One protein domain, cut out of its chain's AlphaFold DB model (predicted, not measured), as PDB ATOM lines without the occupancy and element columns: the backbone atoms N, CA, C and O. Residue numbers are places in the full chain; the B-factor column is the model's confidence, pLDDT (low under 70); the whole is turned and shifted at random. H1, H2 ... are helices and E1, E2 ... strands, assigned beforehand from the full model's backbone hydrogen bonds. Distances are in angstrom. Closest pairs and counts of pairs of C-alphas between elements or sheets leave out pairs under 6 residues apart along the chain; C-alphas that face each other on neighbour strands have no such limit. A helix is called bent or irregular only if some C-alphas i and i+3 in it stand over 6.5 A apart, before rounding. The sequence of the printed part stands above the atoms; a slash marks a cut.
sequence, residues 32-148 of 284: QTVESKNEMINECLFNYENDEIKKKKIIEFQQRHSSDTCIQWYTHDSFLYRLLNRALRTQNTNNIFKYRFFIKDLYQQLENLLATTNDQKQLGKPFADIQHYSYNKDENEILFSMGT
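Overview. This is residues 32 to 148 of the 284 residues of the protein "Hypothetical protein" of Didymodactylos carnosus (UniProt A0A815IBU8). Two helical hairpins, H1 with H2 and H4 with H5, gather at one end, and the long helix H6 runs from H1 past H3, which it crosses in the middle, to the other end. There a small strand hairpin packs on H6 through E1. The 117 printed residues have six named helices, then two named strands, order E1 - E2, antiparallel; the class is mostly helix. The whole is compact, radius of gyration of the C-alphas 14.5 A, with spans of 46 by 30 by 25 A.

Along the chain. Find C-alpha 34 at (34.272, 61.203, 13.878); from there H1 runs through residues 34 to 47, 20.1 A. Next come H2, residues 52 to 64, 18.2 A, and H3, residues 67 to 76, irregular, with C-alphas 68 and 71 7.9 A apart. H4 is residues 78 to 89, H5 93 to 98, and H6 100 to 116, 24.3 A. E1 is residues 127 to 129; E2, 142 to 144, ends at C-alpha 144, (37.928, 46.120, -8.081).

Arrangement. Look at Leu 45 and Lys 55, the closest C-alphas of the hairpin H1 and H2, 6.0 A apart; the helices run opposite ways at a shallow tilt of 12 degrees. H3 touches H6, about perpendicular at 78 degrees, closest at C-alphas 67 and 105, 5.3 A. In the hairpin H4 and H5, C-alphas 87 and 96 are closest, 5.8 A. H1 touches H6 with residues 36 to 40 alone, closest at C-alphas 37 and 101, 5.7 A. Between E1 and E2, a hairpin, N 128 and O 143 are 2.9 A apart, within hydrogen-bond range. Every O i to N i+4 pair is within that range in H1, H2, H4, H5 and H6; in H3, 4 of 6 are.

Size, cuts and confidence. The C-alphas farthest apart, of Asn 50 and Gln 120, are 47.7 A apart. The printed part has no cut; E1 to E2 is a long link, and residues 117 to 125 are under pLDDT 70.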
ATOM      1  N   GLN A  32      40.489  60.232   8.616       91.06
ATOM      2  CA  GLN A  32      39.220  59.676   9.075       91.06
ATOM      3  C   GLN A  32      38.908  60.251  10.449       91.06
ATOM      4  O   GLN A  32      39.591  59.960  11.428       91.06
ATOM      5  N   THR A  33      37.870  61.075  10.514       91.12
ATOM      6  CA  THR A  33      37.420  61.714  11.752       91.12
ATOM      7  C   THR A  33      36.020  61.247  12.137       91.12
ATOM      8  O   THR A  33      35.280  60.700  11.308       91.12
ATOM      9  N   VAL A  34      35.627  61.496  13.387       92.50
ATOM     10  CA  VAL A  34      34.272  61.203  13.878       92.50
ATOM     11  C   VAL A  34      33.225  61.950  13.049       92.50
ATOM     12  O   VAL A  34      32.194  61.380  12.696       92.50
ATOM     13  N   GLU A  35      33.517  63.188  12.650       91.00
ATOM     14  CA  GLU A  35      32.664  64.008  11.789       91.00
ATOM     15  C   GLU A  35      32.473  63.342  10.425       91.00
ATOM     16  O   GLU A  35      31.341  63.189   9.973       91.00
ATOM     17  N   SER A  36      33.553  62.862   9.798       93.38
ATOM     18  CA  SER A  36      33.460  62.182   8.499       93.38
ATOM     19  C   SER A  36      32.645  60.884   8.556       93.38
ATOM     20  O   SER A  36      31.887  60.596   7.627       93.38
ATOM     21  N   LYS A  37      32.727  60.133   9.665       95.75
ATOM     22  CA  LYS A  37      31.871  58.962   9.903       95.75
ATOM     23  C   LYS A  37      30.412  59.393  10.062       95.75
ATOM     24  O   LYS A  37      29.538  58.827   9.415       95.75
ATOM     25  N   ASN A  38      30.139  60.412  10.875       96.31
ATOM     26  CA  ASN A  38      28.779  60.897  11.124       96.31
ATOM     27  C   ASN A  38      28.116  61.475   9.864       96.31
ATOM     28  O   ASN A  38      26.945  61.198   9.617       96.31
ATOM     29  N   GLU A  39      28.850  62.217   9.033       95.50
ATOM     30  CA  GLU A  39      28.357  62.709   7.741       95.50
ATOM     31  C   GLU A  39      27.898  61.567   6.828       95.50
ATOM     32  O   GLU A  39      26.811  61.641   6.250       95.50
ATOM     33  N   MET A  40      28.694  60.496   6.730       96.94
ATOM     34  CA  MET A  40      28.311  59.292   5.995       96.94
ATOM     35  C   MET A  40      27.036  58.666   6.567       96.94
ATOM     36  O   MET A  40      26.117  58.362   5.808       96.94
ATOM     37  N   ILE A  41      26.984  58.447   7.885       97.19
ATOM     38  CA  ILE A  41      25.840  57.800   8.542       97.19
ATOM     39  C   ILE A  41      24.561  58.603   8.313       97.19
ATOM     40  O   ILE A  41      23.548  58.029   7.915       97.19
ATOM     41  N   ASN A  42      24.619  59.922   8.486       97.38
ATOM     42  CA  ASN A  42      23.481  60.810   8.267       97.38
ATOM     43  C   ASN A  42      22.991  60.752   6.816       97.38
ATOM     44  O   ASN A  42      21.788  60.671   6.577       97.38
ATOM     45  N   GLU A  43      23.906  60.724   5.842       97.38
ATOM     46  CA  GLU A  43      23.544  60.560   4.433       97.38
ATOM     47  C   GLU A  43      22.890  59.199   4.162       97.38
ATOM     48  O   GLU A  43      21.895  59.119   3.440       97.38
ATOM     49  N   CYS A  44      23.414  58.119   4.745       96.19
ATOM     50  CA  CYS A  44      22.813  56.792   4.632       96.19
ATOM     51  C   CYS A  44      21.396  56.764   5.227       96.19
ATOM     52  O   CYS A  44      20.481  56.268   4.574       96.19
ATOM     53  N   LEU A  45      21.202  57.325   6.426       96.56
ATOM     54  CA  LEU A  45      19.894  57.398   7.087       96.56
ATOM     55  C   LEU A  45      18.892  58.224   6.279       96.56
ATOM     56  O   LEU A  45      17.748  57.803   6.140       96.56
ATOM     57  N   PHE A  46      19.327  59.345   5.700       96.38
ATOM     58  CA  PHE A  46      18.498  60.173   4.824       96.38
ATOM     59  C   PHE A  46      18.026  59.400   3.582       96.38
ATOM     60  O   PHE A  46      16.846  59.405   3.252       96.38
ATOM     61  N   ASN A  47      18.919  58.655   2.921       95.62
ATOM     62  CA  ASN A  47      18.555  57.865   1.736       95.62
ATOM     63  C   ASN A  47      17.611  56.684   2.040       95.62
ATOM     64  O   ASN A  47      16.986  56.157   1.120       95.62
ATOM     65  N   TYR A  48      17.525  56.263   3.302       95.50
ATOM     66  CA  TYR A  48      16.683  55.163   3.772       95.50
ATOM     67  C   TYR A  48      15.676  55.623   4.833       95.50
ATOM     68  O   TYR A  48      15.264  54.842   5.690       95.50
ATOM     69  N   GLU A  49      15.234  56.882   4.770       94.38
ATOM     70  CA  GLU A  49      14.312  57.472   5.748       94.38
ATOM     71  C   GLU A  49      12.983  56.706   5.892       94.38
ATOM     72  O   GLU A  49      12.363  56.753   6.949       94.38
ATOM     73  N   ASN A  50      12.581  55.951   4.869       94.69
ATOM     74  CA  ASN A  50      11.336  55.180   4.846       94.69
ATOM     75  C   ASN A  50      11.561  53.658   4.986       94.69
ATOM     76  O   ASN A  50      10.612  52.888   4.872       94.69
ATOM     77  N   ASP A  51      12.801  53.207   5.221       95.31
ATOM     78  CA  ASP A  51      13.163  51.788   5.340       95.31
ATOM     79  C   ASP A  51      13.761  51.490   6.725       95.31
ATOM     80  O   ASP A  51      14.966  51.603   6.964       95.31
ATOM     81  N   GLU A  52      12.897  51.083   7.658       94.06
ATOM     82  CA  GLU A  52      13.276  50.782   9.045       94.06
ATOM     83  C   GLU A  52      14.270  49.619   9.170       94.06
ATOM     84  O   GLU A  52      15.076  49.584  10.104       94.06
ATOM     85  N   ILE A  53      14.258  48.671   8.228       92.88
ATOM     86  CA  ILE A  53      15.207  47.553   8.227       92.88
ATOM     87  C   ILE A  53      16.600  48.088   7.898       92.88
ATOM     88  O   ILE A  53      17.562  47.784   8.606       92.88
ATOM     89  N   LYS A  54      16.711  48.925   6.863       94.19
ATOM     90  CA  LYS A  54      17.976  49.558   6.480       94.19
ATOM     91  C   LYS A  54      18.491  50.511   7.549       94.19
ATOM     92  O   LYS A  54      19.677  50.459   7.859       94.19
ATOM     93  N   LYS A  55      17.625  51.301   8.190       94.81
ATOM     94  CA  LYS A  55      18.026  52.156   9.322       94.81
ATOM     95  C   LYS A  55      18.641  51.364  10.469       94.81
ATOM     96  O   LYS A  55      19.712  51.732  10.944       94.81
ATOM     97  N   LYS A  56      18.004  50.266  10.897       94.19
ATOM     98  CA  LYS A  56      18.539  49.412  11.971       94.19
ATOM     99  C   LYS A  56      19.940  48.902  11.641       94.19
ATOM    100  O   LYS A  56      20.812  48.945  12.502       94.19
ATOM    101  N   LYS A  57      20.172  48.493  10.392       93.38
ATOM    102  CA  LYS A  57      21.497  48.048   9.945       93.38
ATOM    103  C   LYS A  57      22.520  49.182   9.863       93.38
ATOM    104  O   LYS A  57      23.670  48.976  10.229       93.38
ATOM    105  N   ILE A  58      22.118  50.390   9.461       95.50
ATOM    106  CA  ILE A  58      22.999  51.572   9.488       95.50
ATOM    107  C   ILE A  58      23.433  51.894  10.928       95.50
ATOM    108  O   ILE A  58      24.602  52.196  11.168       95.50
ATOM    109  N   ILE A  59      22.516  51.788  11.894       94.50
ATOM    110  CA  ILE A  59      22.820  51.971  13.321       94.50
ATOM    111  C   ILE A  59      23.757  50.860  13.820       94.50
ATOM    112  O   ILE A  59      24.714  51.140  14.540       94.50
ATOM    113  N   GLU A  60      23.530  49.612  13.408       94.62
ATOM    114  CA  GLU A  60      24.424  48.495  13.726       94.62
ATOM    115  C   GLU A  60      25.839  48.729  13.177       94.62
ATOM    116  O   GLU A  60      26.812  48.606  13.923       94.62
ATOM    117  N   PHE A  61      25.954  49.139  11.912       94.50
ATOM    118  CA  PHE A  61      27.218  49.536  11.298       94.50
ATOM    119  C   PHE A  61      27.896  50.642  12.118       94.50
ATOM    120  O   PHE A  61      29.074  50.539  12.448       94.50
ATOM    121  N   GLN A  62      27.162  51.688  12.515       94.25
ATOM    122  CA  GLN A  62      27.729  52.794  13.291       94.25
ATOM    123  C   GLN A  62      28.396  52.306  14.588       94.25
ATOM    124  O   GLN A  62      29.467  52.813  14.941       94.25
ATOM    125  N   GLN A  63      27.792  51.315  15.251       93.56
ATOM    126  CA  GLN A  63      28.237  50.757  16.530       93.56
ATOM    127  C   GLN A  63      29.335  49.695  16.400       93.56
ATOM    128  O   GLN A  63      30.220  49.642  17.250       93.56
ATOM    129  N   ARG A  64      29.270  48.834  15.375       93.00
ATOM    130  CA  ARG A  64      30.105  47.622  15.263       93.00
ATOM    131  C   ARG A  64      31.194  47.689  14.198       93.00
ATOM    132  O   ARG A  64      32.064  46.826  14.193       93.00
ATOM    133  N   HIS A  65      31.144  48.662  13.288       90.19
ATOM    134  CA  HIS A  65      32.118  48.779  12.199       90.19
ATOM    135  C   HIS A  65      33.551  48.931  12.714       90.19
ATOM    136  O   HIS A  65      33.830  49.805  13.541       90.19
ATOM    137  N   SER A  66      34.451  48.136  12.137       90.69
ATOM    138  CA  SER A  66      35.903  48.278  12.226       90.69
ATOM    139  C   SER A  66      36.499  48.298  10.819       90.69
ATOM    140  O   SER A  66      35.950  47.681   9.903       90.69
ATOM    141  N   SER A  67      37.643  48.958  10.638       88.94
ATOM    142  CA  SER A  67      38.320  49.015   9.333       88.94
ATOM    143  C   SER A  67      38.649  47.620   8.775       88.94
ATOM    144  O   SER A  67      38.547  47.406   7.571       88.94
ATOM    145  N   ASP A  68      38.908  46.631   9.641       87.81
ATOM    146  CA  ASP A  68      39.189  45.238   9.251       87.81
ATOM    147  C   ASP A  68      37.958  44.459   8.753       87.81
ATOM    148  O   ASP A  68      38.088  43.383   8.168       87.81
ATOM    149  N   THR A  69      36.745  44.972   8.971       90.12
ATOM    150  CA  THR A  69      35.486  44.335   8.538       90.12
ATOM    151  C   THR A  69      34.801  45.103   7.406       90.12
ATOM    152  O   THR A  69      33.656  44.818   7.057       90.12
ATOM    153  N   CYS A  70      35.490  46.064   6.785       91.75
ATOM    154  CA  CYS A  70      34.920  46.948   5.771       91.75
ATOM    155  C   CYS A  70      34.376  46.196   4.540       91.75
ATOM    156  O   CYS A  70      33.234  46.427   4.141       91.75
ATOM    157  N   ILE A  71      35.132  45.247   3.978       92.75
ATOM    158  CA  ILE A  71      34.699  44.413   2.843       92.75
ATOM    159  C   ILE A  71      33.464  43.583   3.214       92.75
ATOM    160  O   ILE A  71      32.536  43.484   2.406       92.75
ATOM    161  N   GLN A  72      33.392  43.058   4.442       92.81
ATOM    162  CA  GLN A  72      32.198  42.358   4.927       92.81
ATOM    163  C   GLN A  72      30.996  43.298   4.934       92.81
ATOM    164  O   GLN A  72      29.949  42.935   4.423       92.81
ATOM    165  N   TRP A  73      31.128  44.528   5.435       93.00
ATOM    166  CA  TRP A  73      30.033  45.505   5.407       93.00
ATOM    167  C   TRP A  73      29.625  45.919   3.993       93.00
ATOM    168  O   TRP A  73      28.437  46.117   3.728       93.00
ATOM    169  N   TYR A  74      30.592  46.025   3.080       93.12
ATOM    170  CA  TYR A  74      30.338  46.355   1.683       93.12
ATOM    171  C   TYR A  74      29.560  45.248   0.959       93.12
ATOM    172  O   TYR A  74      28.668  45.552   0.173       93.12
ATOM    173  N   THR A  75      29.862  43.981   1.246       92.06
ATOM    174  CA  THR A  75      29.262  42.804   0.587       92.06
ATOM    175  C   THR A  75      27.986  42.321   1.285       92.06
ATOM    176  O   THR A  75      27.004  42.002   0.622       92.06
ATOM    177  N   HIS A  76      27.939  42.370   2.621       84.81
ATOM    178  CA  HIS A  76      26.798  41.946   3.439       84.81
ATOM    179  C   HIS A  76      25.553  42.772   3.156       84.81
ATOM    180  O   HIS A  76      24.459  42.239   2.926       84.81
ATOM    181  N   ASP A  77      25.677  44.089   3.327       72.75
ATOM    182  CA  ASP A  77      24.532  44.968   3.359       72.75
ATOM    183  C   ASP A  77      24.598  45.947   2.207       72.75
ATOM    184  O   ASP A  77      25.328  46.937   2.176       72.75
ATOM    185  N   SER A  78      23.724  45.678   1.252       73.94
ATOM    186  CA  SER A  78      23.614  46.421   0.014       73.94
ATOM    187  C   SER A  78      23.382  47.929   0.171       73.94
ATOM    188  O   SER A  78      23.356  48.607  -0.844       73.94
ATOM    189  N   PHE A  79      23.196  48.503   1.369       89.94
ATOM    190  CA  PHE A  79      23.133  49.964   1.509       89.94
ATOM    191  C   PHE A  79      24.448  50.635   1.090       89.94
ATOM    192  O   PHE A  79      24.411  51.466   0.185       89.94
ATOM    193  N   LEU A  80      25.599  50.239   1.652       92.62
ATOM    194  CA  LEU A  80      26.895  50.839   1.310       92.62
ATOM    195  C   LEU A  80      27.256  50.546  -0.137       92.62
ATOM    196  O   LEU A  80      27.536  51.477  -0.887       92.62
ATOM    197  N   TYR A  81      27.134  49.285  -0.563       92.50
ATOM    198  CA  TYR A  81      27.329  48.911  -1.962       92.50
ATOM    199  C   TYR A  81      26.459  49.742  -2.911       92.50
ATOM    200  O   TYR A  81      26.978  50.352  -3.845       92.50
ATOM    201  N   ARG A  82      25.136  49.818  -2.693       92.62
ATOM    202  CA  ARG A  82      24.223  50.537  -3.600       92.62
ATOM    203  C   ARG A  82      24.492  52.036  -3.589       92.62
ATOM    204  O   ARG A  82      24.554  52.634  -4.662       92.62
ATOM    205  N   LEU A  83      24.618  52.644  -2.409       94.81
ATOM    206  CA  LEU A  83      24.791  54.089  -2.267       94.81
ATOM    207  C   LEU A  83      26.136  54.548  -2.827       94.81
ATOM    208  O   LEU A  83      26.163  55.479  -3.637       94.81
ATOM    209  N   LEU A  84      27.224  53.858  -2.471       93.81
ATOM    210  CA  LEU A  84      28.561  54.193  -2.941       93.81
ATOM    211  C   LEU A  84      28.696  53.949  -4.446       93.81
ATOM    212  O   LEU A  84      29.086  54.862  -5.171       93.81
ATOM    213  N   ASN A  85      28.286  52.783  -4.963       90.69
ATOM    214  CA  ASN A  85      28.362  52.525  -6.407       90.69
ATOM    215  C   ASN A  85      27.454  53.448  -7.218       90.69
ATOM    216  O   ASN A  85      27.785  53.802  -8.347       90.69
ATOM    217  N   ARG A  86      26.300  53.864  -6.682       91.94
ATOM    218  CA  ARG A  86      25.479  54.897  -7.327       91.94
ATOM    219  C   ARG A  86      26.214  56.236  -7.361       91.94
ATOM    220  O   ARG A  86      26.244  56.860  -8.418       91.94
ATOM    221  N   ALA A  87      26.818  56.661  -6.252       92.25
ATOM    222  CA  ALA A  87      27.577  57.909  -6.193       92.25
ATOM    223  C   ALA A  87      28.770  57.910  -7.165       92.25
ATOM    224  O   ALA A  87      28.978  58.897  -7.862       92.25
ATOM    225  N   LEU A  88      29.496  56.793  -7.278       88.88
ATOM    226  CA  LEU A  88      30.622  56.649  -8.206       88.88
ATOM    227  C   LEU A  88      30.180  56.647  -9.669       88.88
ATOM    228  O   LEU A  88      30.746  57.383 -10.473       88.88
ATOM    229  N   ARG A  89      29.135  55.880 -10.013       85.69
ATOM    230  CA  ARG A  89      28.591  55.838 -11.383       85.69
ATOM    231  C   ARG A  89      28.085  57.199 -11.854       85.69
ATOM    232  O   ARG A  89      28.289  57.549 -13.010       85.69
ATOM    233  N   THR A  90      27.460  57.960 -10.959       85.25
ATOM    234  CA  THR A  90      26.947  59.309 -11.249       85.25
ATOM    235  C   THR A  90      27.996  60.406 -11.063       85.25
ATOM    236  O   THR A  90      27.700  61.571 -11.302       85.25
ATOM    237  N   GLN A  91      29.208  60.063 -10.603       83.31
ATOM    238  CA  GLN A  91      30.229  61.018 -10.155       83.31
ATOM    239  C   GLN A  91      29.659  62.111  -9.238       83.31
ATOM    240  O   GLN A  91      30.048  63.280  -9.295       83.31
ATOM    241  N   ASN A  92      28.724  61.741  -8.360       88.31
ATOM    242  CA  ASN A  92      28.173  62.663  -7.383       88.31
ATOM    243  C   ASN A  92      29.224  62.934  -6.298       88.31
ATOM    244  O   ASN A  92      29.246  62.292  -5.250       88.31
ATOM    245  N   THR A  93      30.096  63.904  -6.563       86.06
ATOM    246  CA  THR A  93      31.229  64.277  -5.706       86.06
ATOM    247  C   THR A  93      30.823  64.657  -4.280       86.06
ATOM    248  O   THR A  93      31.566  64.348  -3.356       86.06
ATOM    249  N   ASN A  94      29.624  65.217  -4.062       88.12
ATOM    250  CA  ASN A  94      29.101  65.472  -2.712       88.12
ATOM    251  C   ASN A  94      28.900  64.165  -1.935       88.12
ATOM    252  O   ASN A  94      29.306  64.064  -0.779       88.12
ATOM    253  N   ASN A  95      28.274  63.168  -2.563       93.06
ATOM    254  CA  ASN A  95      28.025  61.882  -1.918       93.06
ATOM    255  C   ASN A  95      29.322  61.083  -1.781       93.06
ATOM    256  O   ASN A  95      29.569  60.527  -0.719       93.06
ATOM    257  N   ILE A  96      30.191  61.098  -2.798       93.44
ATOM    258  CA  ILE A  96      31.516  60.468  -2.719       93.44
ATOM    259  C   ILE A  96      32.328  61.064  -1.555       93.44
ATOM    260  O   ILE A  96      32.883  60.317  -0.755       93.44
ATOM    261  N   PHE A  97      32.318  62.391  -1.384       91.75
ATOM    262  CA  PHE A  97      32.955  63.047  -0.242       91.75
ATOM    263  C   PHE A  97      32.328  62.644   1.096       91.75
ATOM    264  O   PHE A  97      33.053  62.357   2.044       91.75
ATOM    265  N   LYS A  98      30.995  62.591   1.205       94.50
ATOM    266  CA  LYS A  98      30.325  62.122   2.433       94.50
ATOM    267  C   LYS A  98      30.709  60.680   2.763       94.50
ATOM    268  O   LYS A  98      30.893  60.360   3.925       94.50
ATOM    269  N   TYR A  99      30.916  59.838   1.752       95.94
ATOM    270  CA  TYR A  99      31.361  58.453   1.912       95.94
ATOM    271  C   TYR A  99      32.882  58.288   2.088       95.94
ATOM    272  O   TYR A  99      33.337  57.157   2.243       95.94
ATOM    273  N   ARG A 100      33.674  59.377   2.130       94.50
ATOM    274  CA  ARG A 100      35.152  59.338   2.222       94.50
ATOM    275  C   ARG A 100      35.680  58.459   3.355       94.50
ATOM    276  O   ARG A 100      36.684  57.782   3.168       94.50
ATOM    277  N   PHE A 101      34.977  58.431   4.492       95.50
ATOM    278  CA  PHE A 101      35.346  57.601   5.636       95.50
ATOM    279  C   PHE A 101      35.429  56.121   5.242       95.50
ATOM    280  O   PHE A 101      36.451  55.482   5.460       95.50
ATOM    281  N   PHE A 102      34.376  55.592   4.615       95.44
ATOM    282  CA  PHE A 102      34.309  54.181   4.233       95.44
ATOM    283  C   PHE A 102      35.100  53.876   2.960       95.44
ATOM    284  O   PHE A 102      35.634  52.783   2.821       95.44
ATOM    285  N   ILE A 103      35.220  54.840   2.042       94.12
ATOM    286  CA  ILE A 103      36.086  54.706   0.862       94.12
ATOM    287  C   ILE A 103      37.533  54.446   1.285       94.12
ATOM    288  O   ILE A 103      38.177  53.568   0.714       94.12
ATOM    289  N   LYS A 104      38.027  55.177   2.293       92.62
ATOM    290  CA  LYS A 104      39.381  54.990   2.817       92.62
ATOM    291  C   LYS A 104      39.560  53.620   3.471       92.62
ATOM    292  O   LYS A 104      40.527  52.946   3.134       92.62
ATOM    293  N   ASP A 105      38.614  53.185   4.309       93.44
ATOM    294  CA  ASP A 105      38.641  51.837   4.901       93.44
ATOM    295  C   ASP A 105      38.679  50.747   3.822       93.44
ATOM    296  O   ASP A 105      39.523  49.854   3.865       93.44
ATOM    297  N   LEU A 106      37.799  50.845   2.819       92.25
ATOM    298  CA  LEU A 106      37.695  49.847   1.756       92.25
ATOM    299  C   LEU A 106      38.981  49.786   0.930       92.25
ATOM    300  O   LEU A 106      39.460  48.702   0.604       92.25
ATOM    301  N   TYR A 107      39.551  50.951   0.618       89.69
ATOM    302  CA  TYR A 107      40.816  51.060  -0.098       89.69
ATOM    303  C   TYR A 107      41.974  50.453   0.702       89.69
ATOM    304  O   TYR A 107      42.719  49.638   0.170       89.69
ATOM    305  N   GLN A 108      42.109  50.805   1.984       88.94
ATOM    306  CA  GLN A 108      43.178  50.293   2.844       88.94
ATOM    307  C   GLN A 108      43.078  48.783   3.045       88.94
ATOM    308  O   GLN A 108      44.090  48.088   2.967       88.94
ATOM    309  N   GLN A 109      41.868  48.259   3.263       90.31
ATOM    310  CA  GLN A 109      41.681  46.823   3.396       90.31
ATOM    311  C   GLN A 109      42.066  46.101   2.100       90.31
ATOM    312  O   GLN A 109      42.809  45.127   2.159       90.31
ATOM    313  N   LEU A 110      41.634  46.596   0.936       88.44
ATOM    314  CA  LEU A 110      42.019  46.025  -0.357       88.44
ATOM    315  C   LEU A 110      43.533  46.075  -0.602       88.44
ATOM    316  O   LEU A 110      44.110  45.070  -1.005       88.44
ATOM    317  N   GLU A 111      44.190  47.203  -0.330       83.44
ATOM    318  CA  GLU A 111      45.650  47.328  -0.457       83.44
ATOM    319  C   GLU A 111      46.386  46.336   0.455       83.44
ATOM    320  O   GLU A 111      47.333  45.682   0.018       83.44
ATOM    321  N   ASN A 112      45.914  46.136   1.690       85.38
ATOM    322  CA  ASN A 112      46.488  45.144   2.603       85.38
ATOM    323  C   ASN A 112      46.344  43.706   2.065       85.38
ATOM    324  O   ASN A 112      47.263  42.897   2.212       85.38
ATOM    325  N   LEU A 113      45.229  43.376   1.404       85.25
ATOM    326  CA  LEU A 113      45.043  42.068   0.752       85.25
ATOM    327  C   LEU A 113      46.000  41.870  -0.430       85.25
ATOM    328  O   LEU A 113      46.588  40.800  -0.601       85.25
ATOM    329  N   LEU A 114      46.202  42.919  -1.225       77.69
ATOM    330  CA  LEU A 114      47.124  42.903  -2.360       77.69
ATOM    331  C   LEU A 114      48.595  42.851  -1.928       77.69
ATOM    332  O   LEU A 114      49.423  42.295  -2.641       77.69
ATOM    333  N   ALA A 115      48.928  43.409  -0.762       76.31
ATOM    334  CA  ALA A 115      50.278  43.369  -0.207       76.31
ATOM    335  C   ALA A 115      50.622  42.019   0.447       76.31
ATOM    336  O   ALA A 115      51.786  41.623   0.467       76.31
ATOM    337  N   THR A 116      49.630  41.315   1.000       71.62
ATOM    338  CA  THR A 116      49.823  40.032   1.707       71.62
ATOM    339  C   THR A 116      49.810  38.816   0.785       71.62
ATOM    340  O   THR A 116      50.300  37.747   1.159       71.62
ATOM    341  N   THR A 117      49.307  38.958  -0.439       62.34
ATOM    342  CA  THR A 117      49.426  37.925  -1.466       62.34
ATOM    343  C   THR A 117      50.871  37.887  -1.980       62.34
ATOM    344  O   THR A 117      51.287  38.705  -2.791       62.34
ATOM    345  N   ASN A 118      51.655  36.893  -1.536       49.97
ATOM    346  CA  ASN A 118      53.036  36.606  -1.989       49.97
ATOM    347  C   ASN A 118      53.186  36.379  -3.512       49.97
ATOM    348  O   ASN A 118      54.287  36.135  -4.012       49.97
ATOM    349  N   ASP A 119      52.096  36.456  -4.270       48.66
ATOM    350  CA  ASP A 119      52.132  36.499  -5.715       48.66
ATOM    351  C   ASP A 119      52.678  37.854  -6.177       48.66
ATOM    352  O   ASP A 119      51.944  38.827  -6.336       48.66
ATOM    353  N   GLN A 120      53.958  37.892  -6.559       46.75
ATOM    354  CA  GLN A 120      54.540  38.998  -7.343       46.75
ATOM    355  C   GLN A 120      53.727  39.323  -8.621       46.75
ATOM    356  O   GLN A 120      53.895  40.384  -9.213       46.75
ATOM    357  N   LYS A 121      52.806  38.435  -9.032       49.50
ATOM    358  CA  LYS A 121      51.817  38.637 -10.101       49.50
ATOM    359  C   LYS A 121      50.620  39.520  -9.714       49.50
ATOM    360  O   LYS A 121      49.838  39.837 -10.608       49.50
ATOM    361  N   GLN A 122      50.392  39.843  -8.439       48.47
ATOM    362  CA  GLN A 122      49.281  40.697  -7.985       48.47
ATOM    363  C   GLN A 122      49.705  42.116  -7.598       48.47
ATOM    364  O   GLN A 122      48.856  43.006  -7.560       48.47
ATOM    365  N   LEU A 123      51.003  42.364  -7.409       43.19
ATOM    366  CA  LEU A 123      51.512  43.694  -7.088       43.19
ATOM    367  C   LEU A 123      51.145  44.687  -8.208       43.19
ATOM    368  O   LEU A 123      51.556  44.538  -9.358       43.19
ATOM    369  N   GLY A 124      50.320  45.684  -7.881       54.44
ATOM    370  CA  GLY A 124      49.813  46.665  -8.842       54.44
ATOM    371  C   GLY A 124      48.514  46.278  -9.562       54.44
ATOM    372  O   GLY A 124      48.005  47.102 -10.332       54.44
ATOM    373  N   LYS A 125      47.917  45.106  -9.298       63.50
ATOM    374  CA  LYS A 125      46.587  44.765  -9.824       63.50
ATOM    375  C   LYS A 125      45.507  45.602  -9.144       63.50
ATOM    376  O   LYS A 125      45.518  45.761  -7.933       63.50
ATOM    377  N   PRO A 126      44.549  46.143  -9.905       72.12
ATOM    378  CA  PRO A 126      43.505  46.985  -9.347       72.12
ATOM    379  C   PRO A 126      42.292  46.180  -8.842       72.12
ATOM    380  O   PRO A 126      41.170  46.676  -8.885       72.12
ATOM    381  N   PHE A 127      42.479  44.922  -8.446       83.19
ATOM    382  CA  PHE A 127      41.411  44.049  -7.962       83.19
ATOM    383  C   PHE A 127      41.966  42.944  -7.072       83.19
ATOM    384  O   PHE A 127      43.075  42.478  -7.320       83.19
ATOM    385  N   ALA A 128      41.174  42.507  -6.096       85.94
ATOM    386  CA  ALA A 128      41.516  41.440  -5.162       85.94
ATOM    387  C   ALA A 128      40.432  40.355  -5.147       85.94
ATOM    388  O   ALA A 128      39.248  40.652  -5.329       85.94
ATOM    389  N   ASP A 129      40.848  39.111  -4.907       87.88
ATOM    390  CA  ASP A 129      39.942  38.041  -4.491       87.88
ATOM    391  C   ASP A 129      39.529  38.290  -3.040       87.88
ATOM    392  O   ASP A 129      40.378  38.438  -2.157       87.88
ATOM    393  N   ILE A 130      38.221  38.394  -2.817       90.50
ATOM    394  CA  ILE A 130      37.651  38.710  -1.516       90.50
ATOM    395  C   ILE A 130      36.762  37.592  -0.974       90.50
ATOM    396  O   ILE A 130      36.080  37.830   0.018       90.50
ATOM    397  N   GLN A 131      36.777  36.377  -1.534       90.06
ATOM    398  CA  GLN A 131      35.892  35.283  -1.101       90.06
ATOM    399  C   GLN A 131      35.928  35.045   0.423       90.06
ATOM    400  O   GLN A 131      34.894  34.910   1.075       90.06
ATOM    401  N   HIS A 132      37.120  35.044   1.028       88.94
ATOM    402  CA  HIS A 132      37.283  34.827   2.473       88.94
ATOM    403  C   HIS A 132      36.963  36.055   3.343       88.94
ATOM    404  O   HIS A 132      36.834  35.931   4.563       88.94
ATOM    405  N   TYR A 133      36.827  37.226   2.722       90.25
ATOM    406  CA  TYR A 133      36.545  38.508   3.370       90.25
ATOM    407  C   TYR A 133      35.125  38.999   3.101       90.25
ATOM    408  O   TYR A 133      34.659  39.899   3.791       90.25
ATOM    409  N   SER A 134      34.439  38.420   2.119       91.62
ATOM    410  CA  SER A 134      33.047  38.699   1.821       91.62
ATOM    411  C   SER A 134      32.144  38.144   2.915       91.62
ATOM    412  O   SER A 134      32.450  37.162   3.600       91.62
ATOM    413  N   TYR A 135      30.996  38.784   3.077       90.94
ATOM    414  CA  TYR A 135      29.905  38.221   3.851       90.94
ATOM    415  C   TYR A 135      29.336  36.955   3.206       90.94
ATOM    416  O   TYR A 135      28.987  36.001   3.906       90.94
ATOM    417  N   ASN A 136      29.290  36.929   1.874       89.12
ATOM    418  CA  ASN A 136      28.789  35.825   1.070       89.12
ATOM    419  C   ASN A 136      29.922  34.821   0.803       89.12
ATOM    420  O   ASN A 136      30.486  34.767  -0.284       89.12
ATOM    421  N   LYS A 137      30.266  34.003   1.806       85.88
ATOM    422  CA  LYS A 137      31.421  33.077   1.741       85.88
ATOM    423  C   LYS A 137      31.342  32.010   0.641       85.88
ATOM    424  O   LYS A 137      32.367  31.439   0.272       85.88
ATOM    425  N   ASP A 138      30.139  31.742   0.145       87.44
ATOM    426  CA  ASP A 138      29.887  30.757  -0.909       87.44
ATOM    427  C   ASP A 138      30.082  31.339  -2.324       87.44
ATOM    428  O   ASP A 138      30.029  30.600  -3.306       87.44
ATOM    429  N   GLU A 139      30.318  32.651  -2.447       86.62
ATOM    430  CA  GLU A 139      30.506  33.336  -3.726       86.62
ATOM    431  C   GLU A 139      31.994  33.579  -4.023       86.62
ATOM    432  O   GLU A 139      32.763  34.044  -3.180       86.62
ATOM    433  N   ASN A 140      32.405  33.293  -5.262       86.75
ATOM    434  CA  ASN A 140      33.733  33.649  -5.763       86.75
ATOM    435  C   ASN A 140      33.731  35.129  -6.165       86.75
ATOM    436  O   ASN A 140      33.489  35.474  -7.326       86.75
ATOM    437  N   GLU A 141      33.952  36.009  -5.192       89.00
ATOM    438  CA  GLU A 141      33.880  37.454  -5.385       89.00
ATOM    439  C   GLU A 141      35.250  38.081  -5.679       89.00
ATOM    440  O   GLU A 141      36.207  37.947  -4.916       89.00
ATOM    441  N   ILE A 142      35.311  38.847  -6.771       88.75
ATOM    442  CA  ILE A 142      36.444  39.716  -7.104       88.75
ATOM    443  C   ILE A 142      36.006  41.168  -6.933       88.75
ATOM    444  O   ILE A 142      35.054  41.613  -7.579       88.75
ATOM    445  N   LEU A 143      36.729  41.926  -6.110       88.88
ATOM    446  CA  LEU A 143      36.468  43.347  -5.905       88.88
ATOM    447  C   LEU A 143      37.530  44.201  -6.590       88.88
ATOM    448  O   LEU A 143      38.725  44.052  -6.347       88.88
ATOM    449  N   PHE A 144      37.078  45.129  -7.430       86.38
ATOM    450  CA  PHE A 144      37.928  46.120  -8.081       86.38
ATOM    451  C   PHE A 144      38.139  47.336  -7.176       86.38
ATOM    452  O   PHE A 144      37.192  47.851  -6.581       86.38
ATOM    453  N   SER A 145      39.373  47.832  -7.121       81.50
ATOM    454  CA  SER A 145      39.702  49.081  -6.442       81.50
ATOM    455  C   SER A 145      39.019  50.263  -7.132       81.50
ATOM    456  O   SER A 145      38.817  50.287  -8.354       81.50
ATOM    457  N   MET A 146      38.648  51.263  -6.340       79.56
ATOM    458  CA  MET A 146      37.965  52.452  -6.828       79.56
ATOM    459  C   MET A 146      38.846  53.248  -7.795       79.56
ATOM    460  O   MET A 146      40.053  53.355  -7.617       79.56
ATOM    461  N   GLY A 147      38.231  53.827  -8.828       73.69
ATOM    462  CA  GLY A 147      38.950  54.621  -9.830       73.69
ATOM    463  C   GLY A 147      39.629  53.782 -10.914       73.69
ATOM    464  O   GLY A 147      40.151  54.341 -11.876       73.69
ATOM    465  N   THR A 148      39.567  52.454 -10.823       77.62
ATOM    466  CA  THR A 148      40.111  51.568 -11.850       77.62
ATOM    467  C   THR A 148      39.369  51.716 -13.167       77.62
ATOM    468  O   THR A 148      38.143  51.641 -13.223       77.62
TER     469      THR A 148